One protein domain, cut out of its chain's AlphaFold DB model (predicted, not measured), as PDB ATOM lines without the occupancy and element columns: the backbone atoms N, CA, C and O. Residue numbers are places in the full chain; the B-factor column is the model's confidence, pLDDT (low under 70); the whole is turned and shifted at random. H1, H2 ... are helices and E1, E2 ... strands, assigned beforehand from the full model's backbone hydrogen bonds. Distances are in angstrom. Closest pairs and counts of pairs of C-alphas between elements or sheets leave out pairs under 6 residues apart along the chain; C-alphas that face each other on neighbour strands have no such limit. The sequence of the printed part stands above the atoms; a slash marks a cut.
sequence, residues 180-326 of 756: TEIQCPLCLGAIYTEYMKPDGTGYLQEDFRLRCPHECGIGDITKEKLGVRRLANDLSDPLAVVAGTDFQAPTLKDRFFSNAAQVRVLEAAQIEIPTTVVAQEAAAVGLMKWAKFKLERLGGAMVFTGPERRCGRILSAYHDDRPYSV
ATOM      1  N   THR A 180      21.297  45.877  60.589       79.19
ATOM      2  CA  THR A 180      21.125  44.785  59.629       79.19
ATOM      3  C   THR A 180      21.867  43.538  60.108       79.19
ATOM      4  O   THR A 180      22.752  43.619  60.964       79.19
ATOM      5  N   GLU A 181      21.497  42.380  59.573       85.25
ATOM      6  CA  GLU A 181      22.199  41.120  59.800       85.25
ATOM      7  C   GLU A 181      23.131  40.842  58.619       85.25
ATOM      8  O   GLU A 181      22.698  40.818  57.468       85.25
ATOM      9  N   ILE A 182      24.412  40.621  58.912       87.56
ATOM     10  CA  ILE A 182      25.424  40.241  57.924       87.56
ATOM     11  C   ILE A 182      26.028  38.887  58.275       87.56
ATOM     12  O   ILE A 182      26.109  38.512  59.443       87.56
ATOM     13  N   GLN A 183      26.509  38.151  57.277       90.25
ATOM     14  CA  GLN A 183      27.232  36.902  57.517       90.25
ATOM     15  C   GLN A 183      28.721  37.168  57.736       90.25
ATOM     16  O   GLN A 183      29.344  37.959  57.021       90.25
ATOM     17  N   CYS A 184      29.323  36.477  58.706       93.00
ATOM     18  CA  CYS A 184      30.768  36.509  58.887       93.00
ATOM     19  C   CYS A 184      31.472  36.010  57.611       93.00
ATOM     20  O   CYS A 184      31.248  34.863  57.221       93.00
ATOM     21  N   PRO A 185      32.406  36.777  57.016       91.94
ATOM     22  CA  PRO A 185      33.073  36.364  55.782       91.94
ATOM     23  C   PRO A 185      33.857  35.038  55.874       91.94
ATOM     24  O   PRO A 185      34.153  34.438  54.848       91.94
ATOM     25  N   LEU A 186      34.223  34.581  57.080       91.00
ATOM     26  CA  LEU A 186      35.051  33.382  57.281       91.00
ATOM     27  C   LEU A 186      34.292  32.171  57.841       91.00
ATOM     28  O   LEU A 186      34.637  31.049  57.492       91.00
ATOM     29  N   CYS A 187      33.303  32.372  58.717       91.69
ATOM     30  CA  CYS A 187      32.568  31.270  59.359       91.69
ATOM     31  C   CYS A 187      31.060  31.274  59.080       91.69
ATOM     32  O   CYS A 187      30.343  30.495  59.698       91.69
ATOM     33  N   LEU A 188      30.576  32.183  58.222       90.19
ATOM     34  CA  LEU A 188      29.171  32.389  57.828       90.19
ATOM     35  C   LEU A 188      28.152  32.644  58.953       90.19
ATOM     36  O   LEU A 188      27.002  32.965  58.662       90.19
ATOM     37  N   GLY A 189      28.565  32.576  60.220       89.88
ATOM     38  CA  GLY A 189      27.733  32.916  61.369       89.88
ATOM     39  C   GLY A 189      27.128  34.312  61.228       89.88
ATOM     40  O   GLY A 189      27.821  35.259  60.839       89.88
ATOM     41  N   ALA A 190      25.828  34.405  61.492       90.94
ATOM     42  CA  ALA A 190      25.055  35.632  61.393       90.94
ATOM     43  C   ALA A 190      25.457  36.621  62.496       90.94
ATOM     44  O   ALA A 190      25.581  36.255  63.666       90.94
ATOM     45  N   ILE A 191      25.658  37.884  62.123       92.69
ATOM     46  CA  ILE A 191      26.048  38.959  63.031       92.69
ATOM     47  C   ILE A 191      25.139  40.159  62.789       92.69
ATOM     48  O   ILE A 191      25.173  40.779  61.725       92.69
ATOM     49  N   TYR A 192      24.365  40.526  63.805       90.19
ATOM     50  CA  TYR A 192      23.650  41.794  63.818       90.19
ATOM     51  C   TYR A 192      24.629  42.959  64.025       90.19
ATOM     52  O   TYR A 192      25.477  42.920  64.919       90.19
ATOM     53  N   THR A 193      24.499  44.018  63.227       89.56
ATOM     54  CA  THR A 193      25.244  45.269  63.407       89.56
ATOM     55  C   THR A 193      24.348  46.476  63.186       89.56
ATOM     56  O   THR A 193      23.604  46.553  62.211       89.56
ATOM     57  N   GLU A 194      24.474  47.470  64.060       87.44
ATOM     58  CA  GLU A 194      23.811  48.762  63.891       87.44
ATOM     59  C   GLU A 194      24.318  49.493  62.637       87.44
ATOM     60  O   GLU A 194      25.498  49.410  62.270       87.44
ATOM     61  N   TYR A 195      23.419  50.226  61.978       78.31
ATOM     62  CA  TYR A 195      23.726  51.036  60.797       78.31
ATOM     63  C   TYR A 195      24.605  52.236  61.140       78.31
ATOM     64  O   TYR A 195      25.503  52.584  60.375       78.31
ATOM     65  N   MET A 196      24.349  52.852  62.293       81.06
ATOM     66  CA  MET A 196      25.050  54.024  62.805       81.06
ATOM     67  C   MET A 196      25.429  53.754  64.255       81.06
ATOM     68  O   MET A 196      24.564  53.416  65.056       81.06
ATOM     69  N   LYS A 197      26.702  53.933  64.594       84.44
ATOM     70  CA  LYS A 197      27.211  53.851  65.963       84.44
ATOM     71  C   LYS A 197      27.846  55.186  66.374       84.44
ATOM     72  O   LYS A 197      28.393  55.886  65.512       84.44
ATOM     73  N   PRO A 198      27.840  55.534  67.676       82.69
ATOM     74  CA  PRO A 198      28.490  56.748  68.177       82.69
ATOM     75  C   PRO A 198      30.007  56.801  67.929       82.69
ATOM     76  O   PRO A 198      30.570  57.886  67.848       82.69
ATOM     77  N   ASP A 199      30.660  55.644  67.796       86.88
ATOM     78  CA  ASP A 199      32.110  55.503  67.591       86.88
ATOM     79  C   ASP A 199      32.560  55.626  66.120       86.88
ATOM     80  O   ASP A 199      33.756  55.589  65.841       86.88
ATOM     81  N   GLY A 200      31.621  55.754  65.174       84.12
ATOM     82  CA  GLY A 200      31.916  55.807  63.741       84.12
ATOM     83  C   GLY A 200      31.967  54.454  63.017       84.12
ATOM     84  O   GLY A 200      32.179  54.453  61.808       84.12
ATOM     85  N   THR A 201      31.756  53.317  63.699       90.75
ATOM     86  CA  THR A 201      31.995  51.964  63.142       90.75
ATOM     87  C   THR A 201      30.732  51.197  62.710       90.75
ATOM     88  O   THR A 201      30.765  49.975  62.530       90.75
ATOM     89  N   GLY A 202      29.589  51.871  62.575       87.31
ATOM     90  CA  GLY A 202      28.319  51.303  62.101       87.31
ATOM     91  C   GLY A 202      28.315  50.967  60.605       87.31
ATOM     92  O   GLY A 202      29.133  51.465  59.835       87.31
ATOM     93  N   TYR A 203      27.392  50.103  60.173       84.69
ATOM     94  CA  TYR A 203      27.376  49.510  58.824       84.69
ATOM     95  C   TYR A 203      27.228  50.508  57.657       84.69
ATOM     96  O   TYR A 203      27.603  50.180  56.528       84.69
ATOM     97  N   LEU A 204      26.710  51.718  57.902       75.88
ATOM     98  CA  LEU A 204      26.589  52.795  56.906       75.88
ATOM     99  C   LEU A 204      27.659  53.888  57.049       75.88
ATOM    100  O   LEU A 204      27.642  54.859  56.289       75.88
ATOM    101  N   GLN A 205      28.566  53.761  58.018       78.88
ATOM    102  CA  GLN A 205      29.637  54.723  58.263       78.88
ATOM    103  C   GLN A 205      30.907  54.328  57.495       78.88
ATOM    104  O   GLN A 205      31.137  53.159  57.188       78.88
ATOM    105  N   GLU A 206      31.720  55.329  57.153       80.44
ATOM    106  CA  GLU A 206      32.927  55.171  56.327       80.44
ATOM    107  C   GLU A 206      33.946  54.208  56.954       80.44
ATOM    108  O   GLU A 206      34.558  53.406  56.253       80.44
ATOM    109  N   ASP A 207      34.060  54.233  58.284       85.69
ATOM    110  CA  ASP A 207      35.024  53.453  59.061       85.69
ATOM    111  C   ASP A 207      34.409  52.167  59.654       85.69
ATOM    112  O   ASP A 207      34.713  51.762  60.781       85.69
ATOM    113  N   PHE A 208      33.494  51.527  58.909       91.31
ATOM    114  CA  PHE A 208      32.805  50.307  59.340       91.31
ATOM    115  C   PHE A 208      33.788  49.201  59.759       91.31
ATOM    116  O   PHE A 208      34.531  48.647  58.937       91.31
ATOM    117  N   ARG A 209      33.713  48.833  61.043       94.00
ATOM    118  CA  ARG A 209      34.443  47.722  61.659       94.00
ATOM    119  C   ARG A 209      33.531  46.938  62.597       94.00
ATOM    120  O   ARG A 209      32.781  47.505  63.394       94.00
ATOM    121  N   LEU A 210      33.636  45.615  62.538       93.81
ATOM    122  CA  LEU A 210      32.886  44.693  63.391       93.81
ATOM    123  C   LEU A 210      33.752  43.478  63.740       93.81
ATOM    124  O   LEU A 210      34.415  42.930  62.868       93.81
ATOM    125  N   ARG A 211      33.737  43.015  64.992       93.88
ATOM    126  CA  ARG A 211      34.408  41.759  65.373       93.88
ATOM    127  C   ARG A 211      33.430  40.592  65.280       93.88
ATOM    128  O   ARG A 211      32.260  40.742  65.619       93.88
ATOM    129  N   CYS A 212      33.905  39.432  64.827       93.50
ATOM    130  CA  CYS A 212      33.084  38.224  64.780       93.50
ATOM    131  C   CYS A 212      32.829  37.680  66.201       93.50
ATOM    132  O   CYS A 212      33.809  37.419  66.902       93.50
ATOM    133  N   PRO A 213      31.569  37.444  66.620       92.75
ATOM    134  CA  PRO A 213      31.256  36.881  67.936       92.75
ATOM    135  C   PRO A 213      31.586  35.383  68.054       92.75
ATOM    136  O   PRO A 213      31.602  34.851  69.155       92.75
ATOM    137  N   HIS A 214      31.863  34.700  66.938       90.69
ATOM    138  CA  HIS A 214      32.188  33.267  66.895       90.69
ATOM    139  C   HIS A 214      33.698  32.973  66.959       90.69
ATOM    140  O   HIS A 214      34.116  31.873  66.612       90.69
ATOM    141  N   GLU A 215      34.524  33.970  67.299       85.00
ATOM    142  CA  GLU A 215      35.982  33.850  67.501       85.00
ATOM    143  C   GLU A 215      36.771  33.176  66.355       85.00
ATOM    144  O   GLU A 215      37.889  32.705  66.534       85.00
ATOM    145  N   CYS A 216      36.244  33.202  65.126       91.12
ATOM    146  CA  CYS A 216      36.783  32.472  63.970       91.12
ATOM    147  C   CYS A 216      38.164  32.939  63.450       91.12
ATOM    148  O   CYS A 216      38.606  32.496  62.392       91.12
ATOM    149  N   GLY A 217      38.841  33.859  64.143       88.25
ATOM    150  CA  GLY A 217      40.182  34.340  63.793       88.25
ATOM    151  C   GLY A 217      40.255  35.353  62.641       88.25
ATOM    152  O   GLY A 217      41.352  35.734  62.244       88.25
ATOM    153  N   ILE A 218      39.125  35.837  62.104       89.94
ATOM    154  CA  ILE A 218      39.120  36.786  60.967       89.94
ATOM    155  C   ILE A 218      39.654  38.197  61.316       89.94
ATOM    156  O   ILE A 218      40.003  38.971  60.418       89.94
ATOM    157  N   GLY A 219      39.717  38.553  62.604       90.75
ATOM    158  CA  GLY A 219      39.964  39.925  63.066       90.75
ATOM    159  C   GLY A 219      38.783  40.854  62.757       90.75
ATOM    160  O   GLY A 219      37.634  40.412  62.750       90.75
ATOM    161  N   ASP A 220      39.054  42.127  62.469       93.69
ATOM    162  CA  ASP A 220      38.001  43.095  62.132       93.69
ATOM    163  C   ASP A 220      37.394  42.817  60.750       93.69
ATOM    164  O   ASP A 220      38.103  42.744  59.743       93.69
ATOM    165  N   ILE A 221      36.075  42.680  60.694       94.81
ATOM    166  CA  ILE A 221      35.259  42.633  59.481       94.81
ATOM    167  C   ILE A 221      35.079  44.069  58.983       94.81
ATOM    168  O   ILE A 221      34.658  44.940  59.740       94.81
ATOM    169  N   THR A 222      35.382  44.298  57.706       94.31
ATOM    170  CA  THR A 222      35.220  45.580  57.003       94.31
ATOM    171  C   THR A 222      34.427  45.368  55.713       94.31
ATOM    172  O   THR A 222      34.273  44.228  55.261       94.31
ATOM    173  N   LYS A 223      33.975  46.456  55.071       88.94
ATOM    174  CA  LYS A 223      33.311  46.405  53.752       88.94
ATOM    175  C   LYS A 223      34.160  45.696  52.695       88.94
ATOM    176  O   LYS A 223      33.640  44.889  51.934       88.94
ATOM    177  N   GLU A 224      35.480  45.895  52.723       90.88
ATOM    178  CA  GLU A 224      36.401  45.190  51.828       90.88
ATOM    179  C   GLU A 224      36.405  43.673  52.076       90.88
ATOM    180  O   GLU A 224      36.304  42.911  51.120       90.88
ATOM    181  N   LYS A 225      36.460  43.202  53.335       94.31
ATOM    182  CA  LYS A 225      36.420  41.751  53.623       94.31
ATOM    183  C   LYS A 225      35.101  41.109  53.183       94.31
ATOM    184  O   LYS A 225      35.097  39.967  52.728       94.31
ATOM    185  N   LEU A 226      34.005  41.851  53.328       92.38
ATOM    186  CA  LEU A 226      32.661  41.472  52.899       92.38
ATOM    187  C   LEU A 226      32.566  41.366  51.364       92.38
ATOM    188  O   LEU A 226      32.182  40.318  50.846       92.38
ATOM    189  N   GLY A 227      33.027  42.386  50.637       90.56
ATOM    190  CA  GLY A 227      33.091  42.376  49.172       90.56
ATOM    191  C   GLY A 227      34.028  41.302  48.608       90.56
ATOM    192  O   GLY A 227      33.670  40.585  47.675       90.56
ATOM    193  N   VAL A 228      35.190  41.094  49.241       93.88
ATOM    194  CA  VAL A 228      36.123  40.004  48.910       93.88
ATOM    195  C   VAL A 228      35.477  38.630  49.090       93.88
ATOM    196  O   VAL A 228      35.696  37.760  48.251       93.88
ATOM    197  N   ARG A 229      34.645  38.426  50.123       94.19
ATOM    198  CA  ARG A 229      33.885  37.175  50.271       94.19
ATOM    199  C   ARG A 229      32.853  36.996  49.169       94.19
ATOM    200  O   ARG A 229      32.753  35.905  48.614       94.19
ATOM    201  N   ARG A 230      32.097  38.045  48.846       90.06
ATOM    202  CA  ARG A 230      31.084  37.992  47.786       90.06
ATOM    203  C   ARG A 230      31.715  37.670  46.427       90.06
ATOM    204  O   ARG A 230      31.191  36.826  45.709       90.06
ATOM    205  N   LEU A 231      32.877  38.251  46.122       90.88
ATOM    206  CA  LEU A 231      33.641  37.898  44.926       90.88
ATOM    207  C   LEU A 231      34.184  36.463  44.989       90.88
ATOM    208  O   LEU A 231      34.093  35.741  44.005       90.88
ATOM    209  N   ALA A 232      34.705  36.018  46.135       93.50
ATOM    210  CA  ALA A 232      35.187  34.648  46.301       93.50
ATOM    211  C   ALA A 232      34.074  33.596  46.118       93.50
ATOM    212  O   ALA A 232      34.346  32.547  45.542       93.50
ATOM    213  N   ASN A 233      32.831  33.888  46.527       90.31
ATOM    214  CA  ASN A 233      31.660  33.053  46.227       90.31
ATOM    215  C   ASN A 233      31.428  32.942  44.713       90.31
ATOM    216  O   ASN A 233      31.410  31.837  44.181       90.31
ATOM    217  N   ASP A 234      31.311  34.076  44.014       88.44
ATOM    218  CA  ASP A 234      31.071  34.100  42.562       88.44
ATOM    219  C   ASP A 234      32.230  33.486  41.752       88.44
ATOM    220  O   ASP A 234      32.018  32.976  40.653       88.44
ATOM    221  N   LEU A 235      33.457  33.507  42.283       90.38
ATOM    222  CA  LEU A 235      34.610  32.824  41.688       90.38
ATOM    223  C   LEU A 235      34.620  31.313  41.929       90.38
ATOM    224  O   LEU A 235      35.218  30.583  41.144       90.38
ATOM    225  N   SER A 236      33.984  30.865  43.011       89.50
ATOM    226  CA  SER A 236      33.970  29.465  43.437       89.50
ATOM    227  C   SER A 236      32.714  28.717  42.997       89.50
ATOM    228  O   SER A 236      32.650  27.519  43.216       89.50
ATOM    229  N   ASP A 237      31.718  29.360  42.387       85.44
ATOM    230  CA  ASP A 237      30.549  28.677  41.819       85.44
ATOM    231  C   ASP A 237      30.656  28.587  40.280       85.44
ATOM    232  O   ASP A 237      30.494  29.606  39.601       85.44
ATOM    233  N   PRO A 238      30.862  27.391  39.687       75.75
ATOM    234  CA  PRO A 238      30.927  27.217  38.232       75.75
ATOM    235  C   PRO A 238      29.656  27.651  37.482       75.75
ATOM    236  O   PRO A 238      29.702  27.903  36.275       75.75
ATOM    237  N   LEU A 239      28.508  27.731  38.167       73.38
ATOM    238  CA  LEU A 239      27.240  28.166  37.580       73.38
ATOM    239  C   LEU A 239      27.048  29.686  37.655       73.38
ATOM    240  O   LEU A 239      26.378  30.248  36.775       73.38
ATOM    241  N   ALA A 240      27.688  30.362  38.612       72.56
ATOM    242  CA  ALA A 240      27.626  31.809  38.773       72.56
ATOM    243  C   ALA A 240      28.169  32.578  37.555       72.56
ATOM    244  O   ALA A 240      28.889  32.065  36.699       72.56
ATOM    245  N   VAL A 241      27.787  33.853  37.488       74.81
ATOM    246  CA  VAL A 241      28.390  34.859  36.610       74.81
ATOM    247  C   VAL A 241      29.040  35.887  37.522       74.81
ATOM    248  O   VAL A 241      28.371  36.424  38.410       74.81
ATOM    249  N   VAL A 242      30.325  36.155  37.298       79.81
ATOM    250  CA  VAL A 242      31.084  37.195  37.997       79.81
ATOM    251  C   VAL A 242      30.538  38.560  37.577       79.81
ATOM    252  O   VAL A 242      30.515  38.897  36.390       79.81
ATOM    253  N   ALA A 243      30.099  39.351  38.548       77.00
ATOM    254  CA  ALA A 243      29.452  40.631  38.317       77.00
ATOM    255  C   ALA A 243      30.360  41.609  37.553       77.00
ATOM    256  O   ALA A 243      31.571  41.688  37.784       77.00
ATOM    257  N   GLY A 244      29.773  42.359  36.620       72.00
ATOM    258  CA  GLY A 244      30.512  43.287  35.762       72.00
ATOM    259  C   GLY A 244      31.304  42.620  34.627       72.00
ATOM    260  O   GLY A 244      32.037  43.321  33.918       72.00
ATOM    261  N   THR A 245      31.153  41.302  34.424       68.69
ATOM    262  CA  THR A 245      31.610  40.627  33.194       68.69
ATOM    263  C   THR A 245      30.589  40.722  32.062       68.69
ATOM    264  O   THR A 245      31.010  40.862  30.915       68.69
ATOM    265  N   ASP A 246      29.286  40.743  32.367       61.25
ATOM    266  CA  ASP A 246      28.234  40.836  31.352       61.25
ATOM    267  C   ASP A 246      28.026  42.284  30.868       61.25
ATOM    268  O   ASP A 246      27.995  43.248  31.653       61.25
ATOM    269  N   PHE A 247      27.946  42.467  29.548       52.25
ATOM    270  CA  PHE A 247      27.978  43.792  28.920       52.25
ATOM    271  C   PHE A 247      26.752  44.167  28.094       52.25
ATOM    272  O   PHE A 247      26.524  45.365  27.898       52.25
ATOM    273  N   GLN A 248      25.989  43.182  27.621       47.75
ATOM    274  CA  GLN A 248      24.755  43.319  26.835       47.75
ATOM    275  C   GLN A 248      23.835  42.136  27.204       47.75
ATOM    276  O   GLN A 248      24.048  41.520  28.242       47.75
ATOM    277  N   ALA A 249      22.810  41.795  26.414       43.84
ATOM    278  CA  ALA A 249      22.157  40.493  26.573       43.84
ATOM    279  C   ALA A 249      23.216  39.364  26.489       43.84
ATOM    280  O   ALA A 249      24.031  39.410  25.562       43.84
ATOM    281  N   PRO A 250      23.220  38.380  27.412       46.69
ATOM    282  CA  PRO A 250      24.377  37.524  27.680       46.69
ATOM    283  C   PRO A 250      24.873  36.813  26.424       46.69
ATOM    284  O   PRO A 250      24.234  35.889  25.914       46.69
ATOM    285  N   THR A 251      26.031  37.243  25.921       51.75
ATOM    286  CA  THR A 251      26.663  36.609  24.765       51.75
ATOM    287  C   THR A 251      27.571  35.468  25.222       51.75
ATOM    288  O   THR A 251      28.130  35.495  26.320       51.75
ATOM    289  N   LEU A 252      27.801  34.480  24.348       55.56
ATOM    290  CA  LEU A 252      28.766  33.400  24.610       55.56
ATOM    291  C   LEU A 252      30.168  33.939  24.969       55.56
ATOM    292  O   LEU A 252      30.898  33.315  25.736       55.56
ATOM    293  N   LYS A 253      30.524  35.132  24.467       58.22
ATOM    294  CA  LYS A 253      31.803  35.797  24.750       58.22
ATOM    295  C   LYS A 253      31.872  36.357  26.170       58.22
ATOM    296  O   LYS A 253      32.934  36.293  26.779       58.22
ATOM    297  N   ASP A 254      30.772  36.867  26.716       60.44
ATOM    298  CA  ASP A 254      30.752  37.420  28.075       60.44
ATOM    299  C   ASP A 254      30.799  36.301  29.128       60.44
ATOM    300  O   ASP A 254      31.576  36.382  30.085       60.44
ATOM    301  N   ARG A 255      30.097  35.180  28.883       65.94
ATOM    302  CA  ARG A 255      30.229  33.967  29.713       65.94
ATOM    303  C   ARG A 255      31.654  33.404  29.681       65.94
ATOM    304  O   ARG A 255      32.169  33.035  30.733       65.94
ATOM    305  N   PHE A 256      32.324  33.413  28.525       69.12
ATOM    306  CA  PHE A 256      33.736  33.025  28.419       69.12
ATOM    307  C   PHE A 256      34.648  33.878  29.320       69.12
ATOM    308  O   PHE A 256      35.486  33.322  30.027       69.12
ATOM    309  N   PHE A 257      34.468  35.207  29.366       69.94
ATOM    310  CA  PHE A 257      35.257  36.064  30.268       69.94
ATOM    311  C   PHE A 257      34.980  35.791  31.751       69.94
ATOM    312  O   PHE A 257      35.924  35.826  32.539       69.94
ATOM    313  N   SER A 258      33.728  35.498  32.121       75.12
ATOM    314  CA  SER A 258      33.372  35.055  33.477       75.12
ATOM    315  C   SER A 258      34.113  33.769  33.846       75.12
ATOM    316  O   SER A 258      34.937  33.781  34.759       75.12
ATOM    317  N   ASN A 259      33.911  32.699  33.072       78.81
ATOM    318  CA  ASN A 259      34.515  31.391  33.323       78.81
ATOM    319  C   ASN A 259      36.055  31.475  33.372       78.81
ATOM    320  O   ASN A 259      36.691  30.923  34.267       78.81
ATOM    321  N   ALA A 260      36.676  32.217  32.448       80.88
ATOM    322  CA  ALA A 260      38.129  32.364  32.410       80.88
ATOM    323  C   ALA A 260      38.693  33.215  33.568       80.88
ATOM    324  O   ALA A 260      39.854  33.036  33.935       80.88
ATOM    325  N   ALA A 261      37.903  34.115  34.169       82.19
ATOM    326  CA  ALA A 261      38.291  34.807  35.400       82.19
ATOM    327  C   ALA A 261      38.216  33.876  36.624       82.19
ATOM    328  O   ALA A 261      39.108  33.932  37.469       82.19
ATOM    329  N   GLN A 262      37.205  33.001  36.696       87.44
ATOM    330  CA  GLN A 262      37.080  31.978  37.744       87.44
ATOM    331  C   GLN A 262      38.288  31.028  37.725       87.44
ATOM    332  O   GLN A 262      39.029  30.953  38.704       87.44
ATOM    333  N   VAL A 263      38.540  30.385  36.575       86.00
ATOM    334  CA  VAL A 263      39.634  29.414  36.389       86.00
ATOM    335  C   VAL A 263      40.990  30.014  36.769       86.00
ATOM    336  O   VAL A 263      41.669  29.470  37.633       86.00
ATOM    337  N   ARG A 264      41.350  31.187  36.227       87.44
ATOM    338  CA  ARG A 264      42.654  31.827  36.496       87.44
ATOM    339  C   ARG A 264      42.901  32.141  37.968       87.44
ATOM    340  O   ARG A 264      44.038  32.072  38.428       87.44
ATOM    341  N   VAL A 265      41.862  32.534  38.705       90.69
ATOM    342  CA  VAL A 265      42.004  32.899  40.122       90.69
ATOM    343  C   VAL A 265      42.098  31.653  41.002       90.69
ATOM    344  O   VAL A 265      42.884  31.650  41.949       90.69
ATOM    345  N   LEU A 266      41.376  30.583  40.656       92.12
ATOM    346  CA  LEU A 266      41.512  29.267  41.288       92.12
ATOM    347  C   LEU A 266      42.912  28.671  41.030       92.12
ATOM    348  O   LEU A 266      43.600  28.312  41.984       92.12
ATOM    349  N   GLU A 267      43.396  28.692  39.783       90.81
ATOM    350  CA  GLU A 267      44.757  28.275  39.401       90.81
ATOM    351  C   GLU A 267      45.843  29.068  40.148       90.81
ATOM    352  O   GLU A 267      46.747  28.484  40.745       90.81
ATOM    353  N   ALA A 268      45.742  30.404  40.179       90.81
ATOM    354  CA  ALA A 268      46.695  31.268  40.884       90.81
ATOM    355  C   ALA A 268      46.707  31.043  42.409       90.81
ATOM    356  O   ALA A 268      47.714  31.321  43.073       90.81
ATOM    357  N   ALA A 269      45.600  30.540  42.961       93.50
ATOM    358  CA  ALA A 269      45.472  30.132  44.353       93.50
ATOM    359  C   ALA A 269      45.814  28.654  44.612       93.50
ATOM    360  O   ALA A 269      45.867  28.267  45.778       93.50
ATOM    361  N   GLN A 270      46.086  27.866  43.564       95.19
ATOM    362  CA  GLN A 270      46.305  26.414  43.617       95.19
ATOM    363  C   GLN A 270      45.102  25.658  44.214       95.19
ATOM    364  O   GLN A 270      45.254  24.757  45.036       95.19
ATOM    365  N   ILE A 271      43.894  26.058  43.809       93.44
ATOM    366  CA  ILE A 271      42.619  25.466  44.228       93.44
ATOM    367  C   ILE A 271      41.993  24.751  43.025       93.44
ATOM    368  O   ILE A 271      41.857  25.339  41.953       93.44
ATOM    369  N   GLU A 272      41.608  23.487  43.197       89.81
ATOM    370  CA  GLU A 272      40.883  22.718  42.176       89.81
ATOM    371  C   GLU A 272      39.479  23.291  41.930       89.81
ATOM    372  O   GLU A 272      38.865  23.864  42.832       89.81
ATOM    373  N   ILE A 273      38.943  23.117  40.717       86.38
ATOM    374  CA  ILE A 273      37.613  23.634  40.359       86.38
ATOM    375  C   ILE A 273      36.540  22.925  41.211       86.38
ATOM    376  O   ILE A 273      36.348  21.715  41.069       86.38
ATOM    377  N   PRO A 274      35.814  23.642  42.086       87.19
ATOM    378  CA  PRO A 274      34.911  23.016  43.043       87.19
ATOM    379  C   PRO A 274      33.593  22.566  42.392       87.19
ATOM    380  O   PRO A 274      32.823  23.365  41.861       87.19
ATOM    381  N   THR A 275      33.291  21.272  42.496       83.94
ATOM    382  CA  THR A 275      32.095  20.644  41.898       83.94
ATOM    383  C   THR A 275      30.927  20.445  42.869       83.94
ATOM    384  O   THR A 275      29.826  20.101  42.445       83.94
ATOM    385  N   THR A 276      31.131  20.664  44.172       83.75
ATOM    386  CA  THR A 276      30.111  20.481  45.224       83.75
ATOM    387  C   THR A 276      30.039  21.704  46.128       83.75
ATOM    388  O   THR A 276      31.065  22.327  46.379       83.75
ATOM    389  N   VAL A 277      28.868  22.017  46.692       80.94
ATOM    390  CA  VAL A 277      28.662  23.192  47.574       80.94
ATOM    391  C   VAL A 277      29.693  23.272  48.715       80.94
ATOM    392  O   VAL A 277      30.167  24.353  49.051       80.94
ATOM    393  N   VAL A 278      30.108  22.128  49.273       84.75
ATOM    394  CA  VAL A 278      31.138  22.067  50.327       84.75
ATOM    395  C   VAL A 278      32.526  22.432  49.782       84.75
ATOM    396  O   VAL A 278      33.265  23.174  50.426       84.75
ATOM    397  N   ALA A 279      32.873  21.964  48.579       87.06
ATOM    398  CA  ALA A 279      34.104  22.364  47.900       87.06
ATOM    399  C   ALA A 279      34.076  23.849  47.491       87.06
ATOM    400  O   ALA A 279      35.099  24.516  47.595       87.06
ATOM    401  N   GLN A 280      32.916  24.384  47.086       87.56
ATOM    402  CA  GLN A 280      32.745  25.802  46.743       87.56
ATOM    403  C   GLN A 280      32.981  26.696  47.970       87.56
ATOM    404  O   GLN A 280      33.685  27.699  47.876       87.56
ATOM    405  N   GLU A 281      32.469  26.299  49.139       90.56
ATOM    406  CA  GLU A 281      32.727  26.984  50.412       90.56
ATOM    407  C   GLU A 281      34.219  26.964  50.778       90.56
ATOM    408  O   GLU A 281      34.809  27.999  51.101       90.56
ATOM    409  N   ALA A 282      34.854  25.790  50.685       90.88
ATOM    410  CA  ALA A 282      36.275  25.631  50.971       90.88
ATOM    411  C   ALA A 282      37.151  26.457  50.010       90.88
ATOM    412  O   ALA A 282      38.097  27.115  50.454       90.88
ATOM    413  N   ALA A 283      36.803  26.476  48.719       93.94
ATOM    414  CA  ALA A 283      37.449  27.289  47.696       93.94
ATOM    415  C   ALA A 283      37.289  28.788  47.987       93.94
ATOM    416  O   ALA A 283      38.290  29.504  48.002       93.94
ATOM    417  N   ALA A 284      36.085  29.258  48.330       93.94
ATOM    418  CA  ALA A 284      35.844  30.660  48.662       93.94
ATOM    419  C   ALA A 284      36.695  31.107  49.864       93.94
ATOM    420  O   ALA A 284      37.406  32.113  49.791       93.94
ATOM    421  N   VAL A 285      36.716  30.325  50.950       93.69
ATOM    422  CA  VAL A 285      37.574  30.589  52.120       93.69
ATOM    423  C   VAL A 285      39.067  30.528  51.761       93.69
ATOM    424  O   VAL A 285      39.853  31.348  52.252       93.69
ATOM    425  N   GLY A 286      39.471  29.592  50.899       95.06
ATOM    426  CA  GLY A 286      40.835  29.469  50.381       95.06
ATOM    427  C   GLY A 286      41.279  30.712  49.609       95.06
ATOM    428  O   GLY A 286      42.298  31.318  49.953       95.06
ATOM    429  N   LEU A 287      40.469  31.158  48.643       96.06
ATOM    430  CA  LEU A 287      40.685  32.370  47.851       96.06
ATOM    431  C   LEU A 287      40.835  33.611  48.732       96.06
ATOM    432  O   LEU A 287      41.757  34.402  48.536       96.06
ATOM    433  N   MET A 288      39.982  33.774  49.746       94.75
ATOM    434  CA  MET A 288      40.069  34.905  50.675       94.75
ATOM    435  C   MET A 288      41.379  34.924  51.469       94.75
ATOM    436  O   MET A 288      42.000  35.984  51.611       94.75
ATOM    437  N   LYS A 289      41.812  33.761  51.976       93.44
ATOM    438  CA  LYS A 289      43.080  33.611  52.708       93.44
ATOM    439  C   LYS A 289      44.273  33.868  51.787       93.44
ATOM    440  O   LYS A 289      45.143  34.669  52.136       93.44
ATOM    441  N   TRP A 290      44.280  33.279  50.589       95.75
ATOM    442  CA  TRP A 290      45.294  33.515  49.556       95.75
ATOM    443  C   TRP A 290      45.379  34.995  49.162       95.75
ATOM    444  O   TRP A 290      46.477  35.543  49.030       95.75
ATOM    445  N   ALA A 291      44.233  35.673  49.043       94.31
ATOM    446  CA  ALA A 291      44.127  37.098  48.737       94.31
ATOM    447  C   ALA A 291      44.430  38.017  49.933       94.31
ATOM    448  O   ALA A 291      44.408  39.238  49.777       94.31
ATOM    449  N   LYS A 292      44.704  37.468  51.127       93.81
ATOM    450  CA  LYS A 292      44.866  38.221  52.385       93.81
ATOM    451  C   LYS A 292      43.709  39.198  52.649       93.81
ATOM    452  O   LYS A 292      43.920  40.281  53.191       93.81
ATOM    453  N   PHE A 293      42.493  38.811  52.260       92.38
ATOM    454  CA  PHE A 293      41.280  39.631  52.331       92.38
ATOM    455  C   PHE A 293      41.360  40.978  51.574       92.38
ATOM    456  O   PHE A 293      40.709  41.939  51.978       92.38
ATOM    457  N   LYS A 294      42.151  41.062  50.490       91.62
ATOM    458  CA  LYS A 294      42.302  42.266  49.654       91.62
ATOM    459  C   LYS A 294      41.724  42.086  48.255       91.62
ATOM    460  O   LYS A 294      42.115  41.172  47.528       91.62
ATOM    461  N   LEU A 295      40.834  42.997  47.859       88.25
ATOM    462  CA  LEU A 295      40.094  42.901  46.595       88.25
ATOM    463  C   LEU A 295      41.023  43.043  45.381       88.25
ATOM    464  O   LEU A 295      40.939  42.269  44.429       88.25
ATOM    465  N   GLU A 296      41.994  43.954  45.472       87.50
ATOM    466  CA  GLU A 296      43.042  44.169  44.465       87.50
ATOM    467  C   GLU A 296      43.836  42.894  44.139       87.50
ATOM    468  O   GLU A 296      44.265  42.708  43.002       87.50
ATOM    469  N   ARG A 297      44.013  41.990  45.112       89.06
ATOM    470  CA  ARG A 297      44.803  40.763  44.942       89.06
ATOM    471  C   ARG A 297      44.045  39.680  44.172       89.06
ATOM    472  O   ARG A 297      44.657  39.011  43.345       89.06
ATOM    473  N   LEU A 298      42.728  39.563  44.372       88.69
ATOM    474  CA  LEU A 298      41.864  38.768  43.486       88.69
ATOM    475  C   LEU A 298      41.832  39.390  42.082       88.69
ATOM    476  O   LEU A 298      42.037  38.694  41.092       88.69
ATOM    477  N   GLY A 299      41.660  40.713  41.997       85.69
ATOM    478  CA  GLY A 299      41.652  41.440  40.726       85.69
ATOM    479  C   GLY A 299      42.935  41.288  39.909       85.69
ATOM    480  O   GLY A 299      42.856  41.157  38.691       85.69
ATOM    481  N   GLY A 300      44.097  41.245  40.567       84.06
ATOM    482  CA  GLY A 300      45.398  41.016  39.937       84.06
ATOM    483  C   GLY A 300      45.517  39.657  39.239       84.06
ATOM    484  O   GLY A 300      46.098  39.584  38.160       84.06
ATOM    485  N   ALA A 301      44.916  38.599  39.793       84.44
ATOM    486  CA  ALA A 301      44.886  37.276  39.159       84.44
ATOM    487  C   ALA A 301      43.881  37.179  37.989       84.44
ATOM    488  O   ALA A 301      44.033  36.331  37.113       84.44
ATOM    489  N   MET A 302      42.903  38.090  37.909       79.62
ATOM    490  CA  MET A 302      41.971  38.199  36.773       79.62
ATOM    491  C   MET A 302      42.531  38.989  35.586       79.62
ATOM    492  O   MET A 302      41.826  39.166  34.589       79.62
ATOM    493  N   VAL A 303      43.748  39.539  35.680       69.31
ATOM    494  CA  VAL A 303      44.315  40.376  34.616       69.31
ATOM    495  C   VAL A 303      44.667  39.512  33.407       69.31
ATOM    496  O   VAL A 303      45.746  38.934  33.301       69.31
ATOM    497  N   PHE A 304      43.739  39.460  32.455       61.19
ATOM    498  CA  PHE A 304      44.017  39.017  31.095       61.19
ATOM    499  C   PHE A 304      45.104  39.895  30.461       61.19
ATOM    500  O   PHE A 304      45.197  41.091  30.742       61.19
ATOM    501  N   THR A 305      45.841  39.333  29.504       45.28
ATOM    502  CA  THR A 305      46.647  40.074  28.523       45.28
ATOM    503  C   THR A 305      45.731  40.905  27.608       45.28
ATOM    504  O   THR A 305      45.445  40.567  26.465       45.28
ATOM    505  N   GLY A 306      45.200  42.001  28.148       49.12
ATOM    506  CA  GLY A 306      44.159  42.822  27.540       49.12
ATOM    507  C   GLY A 306      43.869  44.078  28.370       49.12
ATOM    508  O   GLY A 306      44.431  44.255  29.447       49.12
ATOM    509  N   PRO A 307      43.021  45.001  27.883       46.97
ATOM    510  CA  PRO A 307      42.905  46.335  28.467       46.97
ATOM    511  C   PRO A 307      42.396  46.311  29.919       46.97
ATOM    512  O   PRO A 307      41.228  46.002  30.166       46.97
ATOM    513  N   GLU A 308      43.265  46.759  30.836       54.47
ATOM    514  CA  GLU A 308      43.196  46.805  32.319       54.47
ATOM    515  C   GLU A 308      41.839  47.222  32.931       54.47
ATOM    516  O   GLU A 308      41.531  46.959  34.092       54.47
ATOM    517  N   ARG A 309      40.992  47.887  32.144       57.69
ATOM    518  CA  ARG A 309      39.729  48.502  32.569       57.69
ATOM    519  C   ARG A 309      38.613  47.512  32.896       57.69
ATOM    520  O   ARG A 309      37.648  47.925  33.532       57.69
ATOM    521  N   ARG A 310      38.684  46.249  32.447       64.31
ATOM    522  CA  ARG A 310      37.644  45.253  32.777       64.31
ATOM    523  C   ARG A 310      37.744  44.767  34.221       64.31
ATOM    524  O   ARG A 310      36.728  44.798  34.906       64.31
ATOM    525  N   CYS A 311      38.947  44.473  34.716       72.06
ATOM    526  CA  CYS A 311      39.164  44.149  36.130       72.06
ATOM    527  C   CYS A 311      38.639  45.271  37.037       72.06
ATOM    528  O   CYS A 311      37.836  45.007  37.921       72.06
ATOM    529  N   GLY A 312      38.963  46.539  36.746       72.56
ATOM    530  CA  GLY A 312      38.458  47.678  37.528       72.56
ATOM    531  C   GLY A 312      36.925  47.772  37.621       72.56
ATOM    532  O   GLY A 312      36.413  48.245  38.632       72.56
ATOM    533  N   ARG A 313      36.180  47.285  36.615       71.31
ATOM    534  CA  ARG A 313      34.710  47.205  36.680       71.31
ATOM    535  C   ARG A 313      34.227  46.053  37.550       71.31
ATOM    536  O   ARG A 313      33.369  46.296  38.391       71.31
ATOM    537  N   ILE A 314      34.807  44.860  37.384       78.50
ATOM    538  CA  ILE A 314      34.525  43.701  38.244       78.50
ATOM    539  C   ILE A 314      34.723  44.119  39.702       78.50
ATOM    540  O   ILE A 314      33.774  44.102  40.470       78.50
ATOM    541  N   LEU A 315      35.900  44.635  40.071       82.12
ATOM    542  CA  LEU A 315      36.179  45.049  41.453       82.12
ATOM    543  C   LEU A 315      35.202  46.126  41.963       82.12
ATOM    544  O   LEU A 315      34.796  46.075  43.119       82.12
ATOM    545  N   SER A 316      34.751  47.059  41.113       76.69
ATOM    546  CA  SER A 316      33.758  48.067  41.521       76.69
ATOM    547  C   SER A 316      32.385  47.484  41.891       76.69
ATOM    548  O   SER A 316      31.653  48.100  42.671       76.69
ATOM    549  N   ALA A 317      32.057  46.289  41.389       76.56
ATOM    550  CA  ALA A 317      30.829  45.571  41.715       76.56
ATOM    551  C   ALA A 317      30.864  44.899  43.102       76.56
ATOM    552  O   ALA A 317      29.803  44.581  43.627       76.56
ATOM    553  N   TYR A 318      32.046  44.727  43.713       84.50
ATOM    554  CA  TYR A 318      32.276  43.976  44.960       84.50
ATOM    555  C   TYR A 318      32.876  44.845  46.079       84.50
ATOM    556  O   TYR A 318      33.829  44.451  46.750       84.50
ATOM    557  N   HIS A 319      32.344  46.052  46.271       79.19
ATOM    558  CA  HIS A 319      32.811  46.973  47.316       79.19
ATOM    559  C   HIS A 319      32.151  46.738  48.693       79.19
ATOM    560  O   HIS A 319      32.638  47.271  49.690       79.19
ATOM    561  N   ASP A 320      31.080  45.941  48.760       77.56
ATOM    562  CA  ASP A 320      30.423  45.492  49.992       77.56
ATOM    563  C   ASP A 320      29.787  44.085  49.850       77.56
ATOM    564  O   ASP A 320      29.910  43.416  48.819       77.56
ATOM    565  N   ASP A 321      29.144  43.618  50.923       78.19
ATOM    566  CA  ASP A 321      28.383  42.363  51.031       78.19
ATOM    567  C   ASP A 321      27.052  42.355  50.277       78.19
ATOM    568  O   ASP A 321      26.476  41.281  50.075       78.19
ATOM    569  N   ARG A 322      26.525  43.519  49.879       72.44
ATOM    570  CA  ARG A 322      25.194  43.584  49.279       72.44
ATOM    571  C   ARG A 322      25.226  42.854  47.939       72.44
ATOM    572  O   ARG A 322      26.234  42.909  47.241       72.44
ATOM    573  N   PRO A 323      24.137  42.189  47.520       61.06
ATOM    574  CA  PRO A 323      24.170  41.377  46.308       61.06
ATOM    575  C   PRO A 323      24.345  42.201  45.019       61.06
ATOM    576  O   PRO A 323      24.603  41.607  43.976       61.06
ATOM    577  N   TYR A 324      24.262  43.536  45.084       65.38
ATOM    578  CA  TYR A 324      24.192  44.437  43.929       65.38
ATOM    579  C   TYR A 324      25.523  44.622  43.213       65.38
ATOM    580  O   TYR A 324      26.549  44.891  43.836       65.38
ATOM    581  N   SER A 325      25.523  44.530  41.883       63.59
ATOM    582  CA  SER A 325      26.707  44.885  41.083       63.59
ATOM    583  C   SER A 325      26.912  46.397  40.909       63.59
ATOM    584  O   SER A 325      27.957  46.841  40.432       63.59
ATOM    585  N   VAL A 326      25.937  47.209  41.333       62.28
ATOM    586  CA  VAL A 326      25.952  48.672  41.222       62.28
ATOM    587  C   VAL A 326      26.014  49.320  42.604       62.28
ATOM    588  O   VAL A 326      25.219  49.016  43.489       62.28
TER     589      VAL A 326
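What this domain is: This is residues 180 to 326 of the 756 residues of an uncharacterized protein of Panaeolus cyanescens (UniProt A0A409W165). The domain has two unequal lobes along its longest axis: a small one made of the strand hairpin E1 and E2 with the long link of residues 195 to 222, and a larger helical one. In the larger lobe H2, H3 and H4 pack on H1 as a crossed group, and H5 folds back on H4; residues 247 to 252 stick out. The printed part has 147 residues, with two named strands and then five named helices in the order E1, E2, H1, H2, H3, H4, H5; the sheet, E1 - E2, is antiparallel. The class is mostly helix, though under half of the residues, 71, are in named elements. The whole is compact, with a radius of gyration of the C-alphas of 15.6 A, and its outline is elongated, 48 by 29 by 23 A.

Where its parts are: E1 is residues 180 to 183, 10.2 A long, from C-alpha 180 at (21.125, 44.785, 59.629). E2 is residues 190 to 194, 13.4 A. H1 is residues 223 to 236, 19.8 A, from C-alpha 223 at (33.311, 46.405, 53.752). H2, the longest helix, is residues 252 to 269, 26.1 A. H3 is residues 277 to 290, 19.7 A, and H4 is residues 295 to 301, 10.5 A. H5 is residues 309 to 317, 13.1 A, ending at C-alpha 317 at (30.829, 45.571, 41.715).

How they stand to each other: E1 and E2 form a hairpin, antiparallel with 145 degrees between directions; N 182 and O 191 are within hydrogen-bond range at 2.9 A, and N 191 and O 182 at 2.8 A. Residues 210 to 211 pair antiparallel with residues 220 to 221. E1 and H1 are only just apart, 8.5 A at the closest. H1 touches H3 at a steep tilt of 48 degrees, opposite ways; their closest C-alphas, of Ala 232 and Ala 284, are 4.7 A apart. With residues 234 to 236 alone H1 touches H2, only just about perpendicular at 72 degrees, closest at the C-alphas of Leu 235 and Gln 262, 4.7 A. H4 and H5 form a helical hairpin, touching at the C-alphas of Gly 299 and Cys 311, 5.9 A, at 37 degrees, only just steep. H1 and H5 are near each other, while H2 and H5 are apart. Every O i to N i+4 pair is within hydrogen-bond range in H1, H2, H3 and H5; in H4 it is 2 of 3.

The domain as a whole: The two C-alphas farthest apart, of Pro 198 and Leu 252, are 49.4 A apart. The printed part has no cut. The links E2 to H1 and H1 to H2 are long. Mean pLDDT of the printed part is 82.0; residues 245 to 257, 303 to 310 and 323 to 326 are under 70.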